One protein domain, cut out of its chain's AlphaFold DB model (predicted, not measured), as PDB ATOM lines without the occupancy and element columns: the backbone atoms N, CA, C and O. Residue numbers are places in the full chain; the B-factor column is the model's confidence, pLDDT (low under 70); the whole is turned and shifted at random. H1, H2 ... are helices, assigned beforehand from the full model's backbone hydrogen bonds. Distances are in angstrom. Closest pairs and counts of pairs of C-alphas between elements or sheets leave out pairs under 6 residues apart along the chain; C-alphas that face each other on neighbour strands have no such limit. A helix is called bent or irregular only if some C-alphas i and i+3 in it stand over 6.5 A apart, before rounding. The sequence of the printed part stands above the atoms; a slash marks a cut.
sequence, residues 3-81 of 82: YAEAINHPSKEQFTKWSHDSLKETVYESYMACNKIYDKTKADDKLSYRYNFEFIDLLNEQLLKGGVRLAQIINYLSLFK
ATOM      1  N   TYR A   3      24.673  28.715  19.491       91.88
ATOM      2  CA  TYR A   3      26.138  28.763  19.483       91.88
ATOM      3  C   TYR A   3      26.723  29.444  18.238       91.88
ATOM      4  O   TYR A   3      27.688  30.195  18.333       91.88
ATOM      5  N   ALA A   4      26.140  29.190  17.061       90.19
ATOM      6  CA  ALA A   4      26.573  29.836  15.827       90.19
ATOM      7  C   ALA A   4      26.261  31.334  15.859       90.19
ATOM      8  O   ALA A   4      27.082  32.129  15.419       90.19
ATOM      9  N   GLU A   5      25.108  31.720  16.410       94.00
ATOM     10  CA  GLU A   5      24.761  33.127  16.606       94.00
ATOM     11  C   GLU A   5      25.769  33.810  17.525       94.00
ATOM     12  O   GLU A   5      26.275  34.849  17.141       94.00
ATOM     13  N   ALA A   6      26.146  33.186  18.644       94.44
ATOM     14  CA  ALA A   6      27.084  33.759  19.609       94.44
ATOM     15  C   ALA A   6      28.485  34.063  19.043       94.44
ATOM     16  O   ALA A   6      29.144  34.992  19.507       94.44
ATOM     17  N   ILE A   7      28.961  33.280  18.067       95.62
ATOM     18  CA  ILE A   7      30.318  33.434  17.517       95.62
ATOM     19  C   ILE A   7      30.359  34.130  16.152       95.62
ATOM     20  O   ILE A   7      31.434  34.550  15.738       95.62
ATOM     21  N   ASN A   8      29.240  34.258  15.430       94.69
ATOM     22  CA  ASN A   8      29.200  34.741  14.041       94.69
ATOM     23  C   ASN A   8      29.308  36.274  13.919       94.69
ATOM     24  O   ASN A   8      28.474  36.937  13.296       94.69
ATOM     25  N   HIS A   9      30.332  36.852  14.543       96.31
ATOM     26  CA  HIS A   9      30.534  38.294  14.648       96.31
ATOM     27  C   HIS A   9      32.005  38.662  14.390       96.31
ATOM     28  O   HIS A   9      32.687  39.147  15.296       96.31
ATOM     29  N   PRO A  10      32.543  38.417  13.178       97.06
ATOM     30  CA  PRO A  10      33.912  38.811  12.880       97.06
ATOM     31  C   PRO A  10      34.015  40.341  12.836       97.06
ATOM     32  O   PRO A  10      33.123  41.023  12.324       97.06
ATOM     33  N   SER A  11      35.131  40.892  13.317       98.00
ATOM     34  CA  SER A  11      35.465  42.294  13.061       98.00
ATOM     35  C   SER A  11      35.650  42.528  11.558       98.00
ATOM     36  O   SER A  11      35.864  41.597  10.775       98.00
ATOM     37  N   LYS A  12      35.619  43.791  11.131       97.62
ATOM     38  CA  LYS A  12      35.852  44.135   9.724       97.62
ATOM     39  C   LYS A  12      37.244  43.701   9.256       97.62
ATOM     40  O   LYS A  12      37.398  43.202   8.141       97.62
ATOM     41  N   GLU A  13      38.248  43.871  10.107       97.75
ATOM     42  CA  GLU A  13      39.635  43.476   9.857       97.75
ATOM     43  C   GLU A  13      39.754  41.954   9.759       97.75
ATOM     44  O   GLU A  13      40.348  41.444   8.811       97.75
ATOM     45  N   GLN A  14      39.132  41.230  10.695       97.62
ATOM     46  CA  GLN A  14      39.075  39.770  10.689       97.62
ATOM     47  C   GLN A  14      38.403  39.242   9.423       97.62
ATOM     48  O   GLN A  14      38.976  38.408   8.727       97.62
ATOM     49  N   PHE A  15      37.226  39.769   9.079       97.62
ATOM     50  CA  PHE A  15      36.510  39.389   7.867       97.62
ATOM     51  C   PHE A  15      37.356  39.637   6.617       97.62
ATOM     52  O   PHE A  15      37.487  38.749   5.776       97.62
ATOM     53  N   THR A  16      37.971  40.819   6.510       96.62
ATOM     54  CA  THR A  16      38.818  41.185   5.364       96.62
ATOM     55  C   THR A  16      40.006  40.241   5.235       96.62
ATOM     56  O   THR A  16      40.249  39.727   4.147       96.62
ATOM     57  N   LYS A  17      40.712  39.961   6.336       96.69
ATOM     58  CA  LYS A  17      41.838  39.023   6.337       96.69
ATOM     59  C   LYS A  17      41.376  37.618   5.937       96.69
ATOM     60  O   LYS A  17      41.824  37.076   4.934       96.69
ATOM     61  N   TRP A  18      40.432  37.044   6.682       97.69
ATOM     62  CA  TRP A  18      40.065  35.633   6.544       97.69
ATOM     63  C   TRP A  18      39.373  35.297   5.223       97.69
ATOM     64  O   TRP A  18      39.480  34.164   4.762       97.69
ATOM     65  N   SER A  19      38.693  36.264   4.597       96.12
ATOM     66  CA  SER A  19      38.097  36.095   3.262       96.12
ATOM     67  C   SER A  19      39.119  36.120   2.119       96.12
ATOM     68  O   SER A  19      38.788  35.696   1.016       96.12
ATOM     69  N   HIS A  20      40.353  36.570   2.360       95.38
ATOM     70  CA  HIS A  20      41.406  36.667   1.339       95.38
ATOM     71  C   HIS A  20      42.632  35.792   1.640       95.38
ATOM     72  O   HIS A  20      43.586  35.790   0.858       95.38
ATOM     73  N   ASP A  21      42.624  35.037   2.741       94.50
ATOM     74  CA  ASP A  21      43.723  34.137   3.084       94.50
ATOM     75  C   ASP A  21      43.922  33.062   2.004       94.50
ATOM     76  O   ASP A  21      42.986  32.399   1.548       94.50
ATOM     77  N   SER A  22      45.182  32.840   1.626       94.69
ATOM     78  CA  SER A  22      45.552  31.731   0.742       94.69
ATOM     79  C   SER A  22      45.439  30.384   1.462       94.69
ATOM     80  O   SER A  22      45.620  30.316   2.675       94.69
ATOM     81  N   LEU A  23      45.269  29.283   0.718       92.44
ATOM     82  CA  LEU A  23      45.284  27.926   1.291       92.44
ATOM     83  C   LEU A  23      46.554  27.641   2.113       92.44
ATOM     84  O   LEU A  23      46.502  26.967   3.136       92.44
ATOM     85  N   LYS A  24      47.707  28.165   1.683       96.69
ATOM     86  CA  LYS A  24      48.959  28.019   2.432       96.69
ATOM     87  C   LYS A  24      48.860  28.685   3.806       96.69
ATOM     88  O   LYS A  24      49.273  28.087   4.795       96.69
ATOM     89  N   GLU A  25      48.305  29.894   3.856       96.62
ATOM     90  CA  GLU A  25      48.099  30.629   5.106       96.62
ATOM     91  C   GLU A  25      47.095  29.901   6.003       96.62
ATOM     92  O   GLU A  25      47.353  29.706   7.187       96.62
ATOM     93  N   THR A  26      45.987  29.409   5.435       95.44
ATOM     94  CA  THR A  26      44.964  28.705   6.218       95.44
ATOM     95  C   THR A  26      45.515  27.441   6.879       95.44
ATOM     96  O   THR A  26      45.275  27.223   8.066       95.44
ATOM     97  N   VAL A  27      46.303  26.648   6.143       96.50
ATOM     98  CA  VAL A  27      46.965  25.441   6.660       96.50
ATOM     99  C   VAL A  27      48.015  25.795   7.713       96.50
ATOM    100  O   VAL A  27      48.086  25.134   8.749       96.50
ATOM    101  N   TYR A  28      48.810  26.842   7.480       97.88
ATOM    102  CA  TYR A  28      49.819  27.290   8.436       97.88
ATOM    103  C   TYR A  28      49.193  27.760   9.756       97.88
ATOM    104  O   TYR A  28      49.638  27.354  10.827       97.88
ATOM    105  N   GLU A  29      48.115  28.543   9.709       97.38
ATOM    106  CA  GLU A  29      47.405  28.975  10.916       97.38
ATOM    107  C   GLU A  29      46.801  27.795  11.696       97.38
ATOM    108  O   GLU A  29      46.861  27.784  12.928       97.38
ATOM    109  N   SER A  30      46.258  26.780  11.010       96.75
ATOM    110  CA  SER A  30      45.793  25.553  11.671       96.75
ATOM    111  C   SER A  30      46.942  24.788  12.326       96.75
ATOM    112  O   SER A  30      46.802  24.346  13.464       96.75
ATOM    113  N   TYR A  31      48.096  24.687  11.662       98.06
ATOM    114  CA  TYR A  31      49.294  24.081  12.247       98.06
ATOM    115  C   TYR A  31      49.734  24.805  13.528       98.06
ATOM    116  O   TYR A  31      49.993  24.164  14.547       98.06
ATOM    117  N   MET A  32      49.737  26.141  13.524       98.31
ATOM    118  CA  MET A  32      50.061  26.938  14.711       98.31
ATOM    119  C   MET A  32      49.065  26.714  15.860       98.31
ATOM    120  O   MET A  32      49.477  26.606  17.018       98.31
ATOM    121  N   ALA A  33      47.767  26.595  15.556       97.94
ATOM    122  CA  ALA A  33      46.746  26.264  16.550       97.94
ATOM    123  C   ALA A  33      46.972  24.869  17.158       97.94
ATOM    124  O   ALA A  33      46.938  24.720  18.381       97.94
ATOM    125  N   CYS A  34      47.264  23.866  16.325       97.25
ATOM    126  CA  CYS A  34      47.583  22.512  16.776       97.25
ATOM    127  C   CYS A  34      48.821  22.480  17.677       97.25
ATOM    128  O   CYS A  34      48.770  21.871  18.741       97.25
ATOM    129  N   ASN A  35      49.896  23.184  17.311       97.44
ATOM    130  CA  ASN A  35      51.098  23.264  18.145       97.44
ATOM    131  C   ASN A  35      50.794  23.834  19.530       97.44
ATOM    132  O   ASN A  35      51.219  23.265  20.529       97.44
ATOM    133  N   LYS A  36      49.987  24.900  19.615       96.50
ATOM    134  CA  LYS A  36      49.570  25.456  20.911       96.50
ATOM    135  C   LYS A  36      48.814  24.425  21.757       96.50
ATOM    136  O   LYS A  36      49.011  24.371  22.969       96.50
ATOM    137  N   ILE A  37      47.946  23.627  21.133       96.38
ATOM    138  CA  ILE A  37      47.196  22.570  21.821       96.38
ATOM    139  C   ILE A  37      48.150  21.488  22.333       96.38
ATOM    140  O   ILE A  37      48.089  21.139  23.512       96.38
ATOM    141  N   TYR A  38      49.057  20.997  21.486       94.62
ATOM    142  CA  TYR A  38      49.999  19.934  21.841       94.62
ATOM    143  C   TYR A  38      51.034  20.368  22.883       94.62
ATOM    144  O   TYR A  38      51.321  19.609  23.803       94.62
ATOM    145  N   ASP A  39      51.515  21.611  22.837       94.94
ATOM    146  CA  ASP A  39      52.444  22.153  23.839       94.94
ATOM    147  C   ASP A  39      51.844  22.179  25.256       94.94
ATOM    148  O   ASP A  39      52.560  22.140  26.260       94.94
ATOM    149  N   LYS A  40      50.514  22.273  25.351       93.06
ATOM    150  CA  LYS A  40      49.764  22.362  26.612       93.06
ATOM    151  C   LYS A  40      49.067  21.061  27.000       93.06
ATOM    152  O   LYS A  40      48.492  21.013  28.085       93.06
ATOM    153  N   THR A  41      49.115  20.049  26.138       94.00
ATOM    154  CA  THR A  41      48.406  18.781  26.312       94.00
ATOM    155  C   THR A  41      49.382  17.634  26.155       94.00
ATOM    156  O   THR A  41      49.763  17.267  25.044       94.00
ATOM    157  N   LYS A  42      49.804  17.065  27.278       90.31
ATOM    158  CA  LYS A  42      50.715  15.926  27.293       90.31
ATOM    159  C   LYS A  42      49.946  14.626  27.108       90.31
ATOM    160  O   LYS A  42      48.738  14.546  27.336       90.31
ATOM    161  N   ALA A  43      50.675  13.588  26.708       87.88
ATOM    162  CA  ALA A  43      50.146  12.234  26.749       87.88
ATOM    163  C   ALA A  43      49.642  11.914  28.168       87.88
ATOM    164  O   ALA A  43      50.268  12.309  29.152       87.88
ATOM    165  N   ASP A  44      48.501  11.229  28.242       90.50
ATOM    166  CA  ASP A  44      47.815  10.820  29.475       90.50
ATOM    167  C   ASP A  44      47.234  11.953  30.346       90.50
ATOM    168  O   ASP A  44      46.721  11.693  31.442       90.50
ATOM    169  N   ASP A  45      47.223  13.202  29.860       89.94
ATOM    170  CA  ASP A  45      46.526  14.290  30.544       89.94
ATOM    171  C   ASP A  45      45.016  14.012  30.626       89.94
ATOM    172  O   ASP A  45      44.333  13.729  29.637       89.94
ATOM    173  N   LYS A  46      44.453  14.156  31.829       90.06
ATOM    174  CA  LYS A  46      43.002  14.078  32.042       90.06
ATOM    175  C   LYS A  46      42.336  15.374  31.589       90.06
ATOM    176  O   LYS A  46      42.146  16.309  32.374       90.06
ATOM    177  N   LEU A  47      41.962  15.407  30.314       92.12
ATOM    178  CA  LEU A  47      41.236  16.522  29.717       92.12
ATOM    179  C   LEU A  47      39.876  16.702  30.396       92.12
ATOM    180  O   LEU A  47      39.053  15.793  30.459       92.12
ATOM    181  N   SER A  48      39.667  17.886  30.958       90.69
ATOM    182  CA  SER A  48      38.491  18.226  31.760       90.69
ATOM    183  C   SER A  48      38.190  19.724  31.626       90.69
ATOM    184  O   SER A  48      38.604  20.354  30.652       90.69
ATOM    185  N   TYR A  49      37.478  20.324  32.584       92.56
ATOM    186  CA  TYR A  49      37.057  21.729  32.528       92.56
ATOM    187  C   TYR A  49      38.199  22.702  32.209       92.56
ATOM    188  O   TYR A  49      38.025  23.608  31.399       92.56
ATOM    189  N   ARG A  50      39.390  22.480  32.778       92.44
ATOM    190  CA  ARG A  50      40.557  23.336  32.528       92.44
ATOM    191  C   ARG A  50      40.973  23.355  31.056       92.44
ATOM    192  O   ARG A  50      41.323  24.414  30.560       92.44
ATOM    193  N   TYR A  51      40.918  22.214  30.370       95.31
ATOM    194  CA  TYR A  51      41.251  22.139  28.946       95.31
ATOM    195  C   TYR A  51      40.252  22.943  28.112       95.31
ATOM    196  O   TYR A  51      40.651  23.763  27.292       95.31
ATOM    197  N   ASN A  52      38.953  22.759  28.371       95.31
ATOM    198  CA  ASN A  52      37.922  23.541  27.689       95.31
ATOM    199  C   ASN A  52      38.103  25.036  27.948       95.31
ATOM    200  O   ASN A  52      38.091  25.812  27.005       95.31
ATOM    201  N   PHE A  53      38.334  25.436  29.199       94.69
ATOM    202  CA  PHE A  53      38.573  26.835  29.542       94.69
ATOM    203  C   PHE A  53      39.802  27.421  28.825       94.69
ATOM    204  O   PHE A  53      39.747  28.547  28.349       94.69
ATOM    205  N   GLU A  54      40.890  26.656  28.697       96.06
ATOM    206  CA  GLU A  54      42.117  27.091  28.009       96.06
ATOM    207  C   GLU A  54      41.916  27.286  26.492       96.06
ATOM    208  O   GLU A  54      42.559  28.146  25.884       96.06
ATOM    209  N   PHE A  55      41.047  26.485  25.864       97.69
ATOM    210  CA  PHE A  55      40.944  26.399  24.402       97.69
ATOM    211  C   PHE A  55      39.608  26.833  23.807       97.69
ATOM    212  O   PHE A  55      39.495  26.855  22.582       97.69
ATOM    213  N   ILE A  56      38.616  27.209  24.613       97.00
ATOM    214  CA  ILE A  56      37.297  27.613  24.106       97.00
ATOM    215  C   ILE A  56      37.388  28.823  23.170       97.00
ATOM    216  O   ILE A  56      36.764  28.824  22.111       97.00
ATOM    217  N   ASP A  57      38.238  29.799  23.485       97.44
ATOM    218  CA  ASP A  57      38.447  30.970  22.630       97.44
ATOM    219  C   ASP A  57      39.100  30.585  21.299       97.44
ATOM    220  O   ASP A  57      38.679  31.043  20.237       97.44
ATOM    221  N   LEU A  58      40.085  29.681  21.342       97.94
ATOM    222  CA  LEU A  58      40.733  29.160  20.139       97.94
ATOM    223  C   LEU A  58      39.732  28.381  19.276       97.94
ATOM    224  O   LEU A  58      39.700  28.565  18.063       97.94
ATOM    225  N   LEU A  59      38.899  27.537  19.888       97.25
ATOM    226  CA  LEU A  59      37.839  26.801  19.201       97.25
ATOM    227  C   LEU A  59      36.867  27.761  18.505       97.25
ATOM    228  O   LEU A  59      36.582  27.591  17.318       97.25
ATOM    229  N   ASN A  60      36.395  28.781  19.221       97.81
ATOM    230  CA  ASN A  60      35.469  29.781  18.692       97.81
ATOM    231  C   ASN A  60      36.074  30.549  17.517       97.81
ATOM    232  O   ASN A  60      35.415  30.711  16.490       97.81
ATOM    233  N   GLU A  61      37.342  30.950  17.624       97.56
ATOM    234  CA  GLU A  61      38.051  31.604  16.527       97.56
ATOM    235  C   GLU A  61      38.163  30.686  15.301       97.56
ATOM    236  O   GLU A  61      37.886  31.127  14.187       97.56
ATOM    237  N   GLN A  62      38.531  29.409  15.474       97.75
ATOM    238  CA  GLN A  62      38.655  28.470  14.350       97.75
ATOM    239  C   GLN A  62      37.309  28.211  13.664       97.75
ATOM    240  O   GLN A  62      37.255  28.164  12.434       97.75
ATOM    241  N   LEU A  63      36.218  28.094  14.428       97.44
ATOM    242  CA  LEU A  63      34.870  27.935  13.878       97.44
ATOM    243  C   LEU A  63      34.436  29.170  13.083       97.44
ATOM    244  O   LEU A  63      33.985  29.039  11.942       97.44
ATOM    245  N   LEU A  64      34.622  30.365  13.645       97.75
ATOM    246  CA  LEU A  64      34.286  31.620  12.979       97.75
ATOM    247  C   LEU A  64      35.103  31.815  11.693       97.75
ATOM    248  O   LEU A  64      34.554  32.060  10.616       97.75
ATOM    249  N   LYS A  65      36.422  31.647  11.791       97.31
ATOM    250  CA  LYS A  65      37.366  31.755  10.674       97.31
ATOM    251  C   LYS A  65      37.053  30.745   9.568       97.31
ATOM    252  O   LYS A  65      37.052  31.101   8.389       97.31
ATOM    253  N   GLY A  66      36.752  29.500   9.940       95.88
ATOM    254  CA  GLY A  66      36.333  28.448   9.017       95.88
ATOM    255  C   GLY A  66      35.038  28.797   8.284       95.88
ATOM    256  O   GLY A  66      34.971  28.636   7.067       95.88
ATOM    257  N   GLY A  67      34.049  29.352   8.993       96.00
ATOM    258  CA  GLY A  67      32.797  29.829   8.402       96.00
ATOM    259  C   GLY A  67      33.009  30.916   7.346       96.00
ATOM    260  O   GLY A  67      32.488  30.799   6.236       96.00
ATOM    261  N   VAL A  68      33.834  31.928   7.645       97.25
ATOM    262  CA  VAL A  68      34.165  33.007   6.692       97.25
ATOM    263  C   VAL A  68      34.857  32.456   5.440       97.25
ATOM    264  O   VAL A  68      34.459  32.774   4.318       97.25
ATOM    265  N   ARG A  69      35.856  31.583   5.614       96.25
ATOM    266  CA  ARG A  69      36.594  30.964   4.499       96.25
ATOM    267  C   ARG A  69      35.696  30.084   3.631       96.25
ATOM    268  O   ARG A  69      35.767  30.147   2.406       96.25
ATOM    269  N   LEU A  70      34.826  29.286   4.250       95.25
ATOM    270  CA  LEU A  70      33.888  28.431   3.528       95.25
ATOM    271  C   LEU A  70      32.880  29.260   2.723       95.25
ATOM    272  O   LEU A  70      32.652  28.956   1.553       95.25
ATOM    273  N   ALA A  71      32.322  30.322   3.311       95.00
ATOM    274  CA  ALA A  71      31.422  31.231   2.607       95.00
ATOM    275  C   ALA A  71      32.096  31.840   1.367       95.00
ATOM    276  O   ALA A  71      31.495  31.873   0.294       95.00
ATOM    277  N   GLN A  72      33.368  32.233   1.477       94.25
ATOM    278  CA  GLN A  72      34.130  32.739   0.339       94.25
ATOM    279  C   GLN A  72      34.300  31.695  -0.772       94.25
ATOM    280  O   GLN A  72      34.086  32.007  -1.944       94.25
ATOM    281  N   ILE A  73      34.657  30.455  -0.423       93.31
ATOM    282  CA  ILE A  73      34.809  29.365  -1.398       93.31
ATOM    283  C   ILE A  73      33.477  29.097  -2.108       93.31
ATOM    284  O   ILE A  73      33.443  28.983  -3.331       93.31
ATOM    285  N   ILE A  74      32.370  29.040  -1.362       95.44
ATOM    286  CA  ILE A  74      31.031  28.834  -1.931       95.44
ATOM    287  C   ILE A  74      30.658  29.983  -2.875       95.44
ATOM    288  O   ILE A  74      30.175  29.722  -3.978       95.44
ATOM    289  N   ASN A  75      30.909  31.236  -2.487       94.12
ATOM    290  CA  ASN A  75      30.647  32.404  -3.330       94.12
ATOM    291  C   ASN A  75      31.465  32.350  -4.625       94.12
ATOM    292  O   ASN A  75      30.910  32.511  -5.709       94.12
ATOM    293  N   TYR A  76      32.762  32.051  -4.522       92.06
ATOM    294  CA  TYR A  76      33.647  31.896  -5.674       92.06
ATOM    295  C   TYR A  76      33.145  30.813  -6.641       92.06
ATOM    296  O   TYR A  76      33.016  31.060  -7.838       92.06
ATOM    297  N   LEU A  77      32.786  29.634  -6.124       92.25
ATOM    298  CA  LEU A  77      32.263  28.531  -6.938       92.25
ATOM    299  C   LEU A  77      30.886  28.834  -7.546       92.25
ATOM    300  O   LEU A  77      30.570  28.337  -8.627       92.25
ATOM    301  N   SER A  78      30.065  29.631  -6.863       90.69
ATOM    302  CA  SER A  78      28.744  30.035  -7.354       90.69
ATOM    303  C   SER A  78      28.848  31.044  -8.497       90.69
ATOM    304  O   SER A  78      28.088  30.951  -9.455       90.69
ATOM    305  N   LEU A  79      29.821  31.962  -8.435       84.06
ATOM    306  CA  LEU A  79      30.089  32.934  -9.497       84.06
ATOM    307  C   LEU A  79      30.631  32.283 -10.778       84.06
ATOM    308  O   LEU A  79      30.365  32.780 -11.860       84.06
ATOM    309  N   PHE A  80      31.336  31.152 -10.674       72.94
ATOM    310  CA  PHE A  80      31.837  30.394 -11.832       72.94
ATOM    311  C   PHE A  80      30.755  29.630 -12.614       72.94
ATOM    312  O   PHE A  80      31.047  29.083 -13.676       72.94
ATOM    313  N   LYS A  81      29.530  29.529 -12.085       64.88
ATOM    314  CA  LYS A  81      28.416  28.815 -12.732       64.88
ATOM    315  C   LYS A  81      27.538  29.701 -13.633       64.88
ATOM    316  O   LYS A  81      26.585  29.171 -14.202       64.88
TER     317      LYS A  81
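AT A GLANCE: This is residues 3 to 81 of the 82 residues of an uncharacterized protein of Pedobacter lusitanus (UniProt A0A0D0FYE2). Two helices, long H4 and shorter H3, run loosely side by side in opposite directions, while H2 packs steeply on H4 and little H1 lies near H4. Residues 42 to 50 stick out at one end, residues 74 to 81 at the other. The printed part has 79 residues, 63 of them in the named helices H1, H2, H3 and H4, in that order along the chain, with no named strand; its class is all helix, and the whole is loose, with a radius of gyration of the C-alphas of 15.2 A and spans of 50 by 28 by 23 A.

IN THESE COORDINATES: H1, residues 3 to 7, begins at C-alpha (26.138, 28.763, 19.483) and measures 6.6 A. H2 is residues 12 to 20, 12.5 A; H3, residues 23 to 40, 26.3 A. H4, residues 49 to 79, 44.0 A, ends at C-alpha (30.089, 32.934, -9.497); it is irregular, C-alphas 54 and 57 being 7.6 A apart, with a kink of 47 degrees near residue 56.

HOW THE PARTS SIT: H1 and H4 are close but not clearly touching, closest C-alphas Ile 7 and Leu 64, 6.3 A. H2 touches H4's residues 65 to 72 alone, closest C-alphas Ser 19 and Arg 69, 5.5 A, at a steep tilt of 61 degrees, the same way. H3 and H4 are close but not clearly touching, closest C-alphas Ala 33 and Leu 58, 7.6 A, at a shallow tilt of 9 degrees, opposite ways. Each O i to N i+4 pair is within hydrogen-bond range in H1; H2 has 4 of 5, H3 13 of 14, H4 25 of 27.

THE WHOLE: The farthest C-alphas, Asp 44 and Lys 81, are 49.8 A apart. The printed part has no cut and no long link; residue 81 is under pLDDT 70.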